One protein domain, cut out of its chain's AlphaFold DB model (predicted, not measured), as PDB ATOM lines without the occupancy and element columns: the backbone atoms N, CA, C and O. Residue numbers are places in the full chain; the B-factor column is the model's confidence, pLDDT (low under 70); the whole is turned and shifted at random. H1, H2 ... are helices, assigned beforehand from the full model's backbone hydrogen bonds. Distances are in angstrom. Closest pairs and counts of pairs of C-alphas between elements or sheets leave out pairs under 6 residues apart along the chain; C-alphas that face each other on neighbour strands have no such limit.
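Overview. This is residues 217 to 258 of the 427 residues of the protein "Peroxidase" of Oryza sativa subsp. japonica (UniProt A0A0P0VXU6). This is a small elongated piece with little regular structure, in which the longer helix H2 runs along one long side and the short helix H1 lies on the opposite long side, the two joined by a loop at one end. Residues 228 to 233 of that loop stick out at this end, and a tail with no named element, residues 244 to 258, crosses from the last residue of H2 to the side where H1 lies and runs on away from H2 to make the other end. The 42 printed residues hold H1 then H2 and no named strand; the class is all helix, with only 15 residues in named elements. The whole is compact, with a radius of gyration of the C-alphas of 10.0 A and spans of 27 by 16 by 12 A.

Along the chain. H1, residues 222 to 226, begins at C-alpha 222 (470.648, 624.402, 488.476). H2, residues 234 to 243, is 14.5 A long and ends at C-alpha 243 (477.544, 631.709, 492.399).

Arrangement. H1 and H2 are close but not clearly touching; their closest C-alphas, of Leu 226 and Ala 237, are 6.5 A apart. Every O i to N i+4 pair is within hydrogen-bond range in H1, and 5 of 6 in H2.

Size, cuts and confidence. The C-alphas of Ala 229 and Arg 257, the two farthest apart, are 28.4 A apart. The printed part has no cut, and the link from H1 to H2 is short. Residues 256 to 258 are under 70 in pLDDT.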
ATOM      1  N   HIS A 217     472.877 631.166 481.753       92.19
ATOM      2  CA  HIS A 217     472.065 631.465 482.928       92.19
ATOM      3  C   HIS A 217     472.086 630.295 483.916       92.19
ATOM      4  O   HIS A 217     472.167 629.134 483.505       92.19
ATOM      5  N   CYS A 218     471.972 630.597 485.211       94.90
ATOM      6  CA  CYS A 218     471.877 629.580 486.263       94.90
ATOM      7  C   CYS A 218     470.621 628.712 486.081       94.90
ATOM      8  O   CYS A 218     470.639 627.515 486.360       94.90
ATOM      9  N   SER A 219     469.539 629.292 485.548       93.16
ATOM     10  CA  SER A 219     468.295 628.572 485.244       93.16
ATOM     11  C   SER A 219     468.466 627.437 484.232       93.16
ATOM     12  O   SER A 219     467.587 626.592 484.141       93.16
ATOM     13  N   SER A 220     469.561 627.413 483.466       93.67
ATOM     14  CA  SER A 220     469.794 626.385 482.447       93.67
ATOM     15  C   SER A 220     470.363 625.074 482.993       93.67
ATOM     16  O   SER A 220     470.386 624.109 482.244       93.67
ATOM     17  N   PHE A 221     470.894 625.057 484.223       94.72
ATOM     18  CA  PHE A 221     471.596 623.880 484.768       94.72
ATOM     19  C   PHE A 221     471.357 623.622 486.265       94.72
ATOM     20  O   PHE A 221     471.744 622.576 486.787       94.72
ATOM     21  N   VAL A 222     470.796 624.577 487.021       95.74
ATOM     22  CA  VAL A 222     470.648 624.402 488.476       95.74
ATOM     23  C   VAL A 222     469.684 623.262 488.803       95.74
ATOM     24  O   VAL A 222     470.036 622.403 489.611       95.74
ATOM     25  N   SER A 223     468.506 623.227 488.177       94.27
ATOM     26  CA  SER A 223     467.455 622.249 488.491       94.27
ATOM     27  C   SER A 223     467.844 620.806 488.164       94.27
ATOM     28  O   SER A 223     467.442 619.895 488.877       94.27
ATOM     29  N   ASP A 224     468.624 620.599 487.106       91.98
ATOM     30  CA  ASP A 224     468.937 619.290 486.528       91.98
ATOM     31  C   ASP A 224     470.380 618.825 486.784       91.98
ATOM     32  O   ASP A 224     470.656 617.632 486.678       91.98
ATOM     33  N   ARG A 225     471.307 619.726 487.152       94.46
ATOM     34  CA  ARG A 225     472.715 619.364 487.418       94.46
ATOM     35  C   ARG A 225     473.184 619.655 488.844       94.46
ATOM     36  O   ARG A 225     474.066 618.946 489.323       94.46
ATOM     37  N   LEU A 226     472.649 620.677 489.529       95.41
ATOM     38  CA  LEU A 226     473.139 621.092 490.862       95.41
ATOM     39  C   LEU A 226     472.212 620.736 492.025       95.41
ATOM     40  O   LEU A 226     472.715 620.480 493.125       95.41
ATOM     41  N   ALA A 227     470.897 620.757 491.787       93.02
ATOM     42  CA  ALA A 227     469.856 620.426 492.762       93.02
ATOM     43  C   ALA A 227     469.609 618.912 492.891       93.02
ATOM     44  O   ALA A 227     468.978 618.471 493.848       93.02
ATOM     45  N   VAL A 228     470.128 618.123 491.949       92.98
ATOM     46  CA  VAL A 228     470.051 616.658 491.921       92.98
ATOM     47  C   VAL A 228     471.449 616.060 491.780       92.98
ATOM     48  O   VAL A 228     472.401 616.759 491.426       92.98
ATOM     49  N   ALA A 229     471.584 614.762 492.057       92.08
ATOM     50  CA  ALA A 229     472.809 614.037 491.738       92.08
ATOM     51  C   ALA A 229     473.016 614.017 490.215       92.08
ATOM     52  O   ALA A 229     472.100 613.680 489.465       92.08
ATOM     53  N   SER A 230     474.213 614.384 489.763       93.73
ATOM     54  CA  SER A 230     474.590 614.379 488.351       93.73
ATOM     55  C   SER A 230     476.056 613.972 488.185       93.73
ATOM     56  O   SER A 230     476.773 613.770 489.164       93.73
ATOM     57  N   ASP A 231     476.497 613.850 486.937       94.64
ATOM     58  CA  ASP A 231     477.865 613.539 486.511       94.64
ATOM     59  C   ASP A 231     478.841 614.729 486.626       94.64
ATOM     60  O   ASP A 231     479.976 614.651 486.157       94.64
ATOM     61  N   ILE A 232     478.422 615.846 487.233       95.60
ATOM     62  CA  ILE A 232     479.273 617.021 487.430       95.60
ATOM     63  C   ILE A 232     480.381 616.756 488.462       95.60
ATOM     64  O   ILE A 232     480.142 616.168 489.518       95.60
ATOM     65  N   ASP A 233     481.587 617.269 488.198       96.98
ATOM     66  CA  ASP A 233     482.670 617.262 489.183       96.98
ATOM     67  C   ASP A 233     482.223 617.965 490.489       96.98
ATOM     68  O   ASP A 233     481.771 619.119 490.439       96.98
ATOM     69  N   PRO A 234     482.352 617.321 491.666       95.60
ATOM     70  CA  PRO A 234     481.860 617.885 492.921       95.60
ATOM     71  C   PRO A 234     482.491 619.231 493.295       95.60
ATOM     72  O   PRO A 234     481.808 620.094 493.856       95.60
ATOM     73  N   SER A 235     483.774 619.435 492.976       96.59
ATOM     74  CA  SER A 235     484.476 620.685 493.283       96.59
ATOM     75  C   SER A 235     483.973 621.828 492.400       96.59
ATOM     76  O   SER A 235     483.689 622.924 492.890       96.59
ATOM     77  N   PHE A 236     483.739 621.552 491.118       95.37
ATOM     78  CA  PHE A 236     483.146 622.511 490.197       95.37
ATOM     79  C   PHE A 236     481.689 622.821 490.557       95.37
ATOM     80  O   PHE A 236     481.283 623.986 490.568       95.37
ATOM     81  N   ALA A 237     480.910 621.813 490.950       96.14
ATOM     82  CA  ALA A 237     479.549 622.007 491.434       96.14
ATOM     83  C   ALA A 237     479.499 622.915 492.671       96.14
ATOM     84  O   ALA A 237     478.621 623.773 492.763       96.14
ATOM     85  N   ALA A 238     480.446 622.778 493.606       95.25
ATOM     86  CA  ALA A 238     480.556 623.672 494.759       95.25
ATOM     87  C   ALA A 238     480.825 625.129 494.336       95.25
ATOM     88  O   ALA A 238     480.165 626.046 494.832       95.25
ATOM     89  N   VAL A 239     481.715 625.344 493.359       94.94
ATOM     90  CA  VAL A 239     481.986 626.675 492.783       94.94
ATOM     91  C   VAL A 239     480.735 627.283 492.139       94.94
ATOM     92  O   VAL A 239     480.495 628.483 492.289       94.94
ATOM     93  N   LEU A 240     479.927 626.481 491.440       94.76
ATOM     94  CA  LEU A 240     478.682 626.953 490.831       94.76
ATOM     95  C   LEU A 240     477.593 627.238 491.870       94.76
ATOM     96  O   LEU A 240     476.925 628.263 491.763       94.76
ATOM     97  N   ARG A 241     477.443 626.402 492.907       94.25
ATOM     98  CA  ARG A 241     476.489 626.637 494.013       94.25
ATOM     99  C   ARG A 241     476.795 627.915 494.793       94.25
ATOM    100  O   ARG A 241     475.877 628.570 495.263       94.25
ATOM    101  N   ALA A 242     478.067 628.303 494.890       94.11
ATOM    102  CA  ALA A 242     478.452 629.578 495.497       94.11
ATOM    103  C   ALA A 242     478.061 630.802 494.643       94.11
ATOM    104  O   ALA A 242     477.957 631.910 495.163       94.11
ATOM    105  N   GLN A 243     477.870 630.625 493.331       92.47
ATOM    106  CA  GLN A 243     477.544 631.709 492.399       92.47
ATOM    107  C   GLN A 243     476.053 631.774 492.058       92.47
ATOM    108  O   GLN A 243     475.523 632.865 491.858       92.47
ATOM    109  N   CYS A 244     475.392 630.622 491.964       94.44
ATOM    110  CA  CYS A 244     474.007 630.501 491.546       94.44
ATOM    111  C   CYS A 244     473.074 630.314 492.750       94.44
ATOM    112  O   CYS A 244     473.328 629.450 493.587       94.44
ATOM    113  N   PRO A 245     471.954 631.055 492.819       93.57
ATOM    114  CA  PRO A 245     470.923 630.787 493.814       93.57
ATOM    115  C   PRO A 245     470.301 629.402 493.585       93.57
ATOM    116  O   PRO A 245     470.194 628.950 492.445       93.57
ATOM    117  N   ALA A 246     469.834 628.755 494.657       92.96
ATOM    118  CA  ALA A 246     469.167 627.449 494.575       92.96
ATOM    119  C   ALA A 246     467.891 627.478 493.710       92.96
ATOM    120  O   ALA A 246     467.575 626.494 493.048       92.96
ATOM    121  N   SER A 247     467.216 628.632 493.660       93.28
ATOM    122  CA  SER A 247     466.059 628.889 492.795       93.28
ATOM    123  C   SER A 247     466.347 630.080 491.870       93.28
ATOM    124  O   SER A 247     466.021 631.226 492.210       93.28
ATOM    125  N   PRO A 248     467.009 629.859 490.720       91.43
ATOM    126  CA  PRO A 248     467.294 630.919 489.765       91.43
ATOM    127  C   PRO A 248     466.038 631.467 489.104       91.43
ATOM    128  O   PRO A 248     465.118 630.747 488.736       91.43
ATOM    129  N   SER A 249     466.049 632.770 488.896       88.80
ATOM    130  CA  SER A 249     465.051 633.532 488.173       88.80
ATOM    131  C   SER A 249     465.751 634.649 487.407       88.80
ATOM    132  O   SER A 249     466.923 634.965 487.625       88.80
ATOM    133  N   SER A 250     465.016 635.303 486.517       82.63
ATOM    134  CA  SER A 250     465.537 636.446 485.771       82.63
ATOM    135  C   SER A 250     466.017 637.600 486.668       82.63
ATOM    136  O   SER A 250     466.858 638.379 486.227       82.63
ATOM    137  N   SER A 251     465.524 637.730 487.906       84.68
ATOM    138  CA  SER A 251     465.868 638.829 488.820       84.68
ATOM    139  C   SER A 251     467.121 638.569 489.665       84.68
ATOM    140  O   SER A 251     467.795 639.526 490.053       84.68
ATOM    141  N   ASN A 252     467.465 637.303 489.920       88.22
ATOM    142  CA  ASN A 252     468.584 636.913 490.788       88.22
ATOM    143  C   ASN A 252     469.747 636.237 490.036       88.22
ATOM    144  O   ASN A 252     470.725 635.838 490.664       88.22
ATOM    145  N   ASP A 253     469.675 636.132 488.706       83.74
ATOM    146  CA  ASP A 253     470.741 635.524 487.917       83.74
ATOM    147  C   ASP A 253     472.001 636.428 487.862       83.74
ATOM    148  O   ASP A 253     471.950 637.555 487.338       83.74
ATOM    149  N   PRO A 254     473.164 635.954 488.352       81.88
ATOM    150  CA  PRO A 254     474.398 636.739 488.418       81.88
ATOM    151  C   PRO A 254     474.962 637.098 487.034       81.88
ATOM    152  O   PRO A 254     475.691 638.088 486.893       81.88
ATOM    153  N   THR A 255     474.631 636.337 485.988       74.82
ATOM    154  CA  THR A 255     475.158 636.556 484.633       74.82
ATOM    155  C   THR A 255     474.654 637.851 484.008       74.82
ATOM    156  O   THR A 255     475.372 638.466 483.219       74.82
ATOM    157  N   ARG A 256     473.500 638.373 484.454       65.07
ATOM    158  CA  ARG A 256     473.004 639.695 484.031       65.07
ATOM    159  C   ARG A 256     473.951 640.832 484.405       65.07
ATOM    160  O   ARG A 256     474.042 641.828 483.685       65.07
ATOM    161  N   ARG A 257     474.677 640.687 485.519       54.50
ATOM    162  CA  ARG A 257     475.639 641.686 486.011       54.50
ATOM    163  C   ARG A 257     477.018 641.518 485.368       54.50
ATOM    164  O   ARG A 257     477.774 642.484 485.255       54.50
ATOM    165  N   ARG A 258     477.337 640.320 484.872       56.05
ATOM    166  CA  ARG A 258     478.630 639.977 484.265       56.05
ATOM    167  C   ARG A 258     478.682 640.292 482.765       56.05
ATOM    168  O   ARG A 258     479.088 639.460 481.966       56.05
TER     169      ARG A 258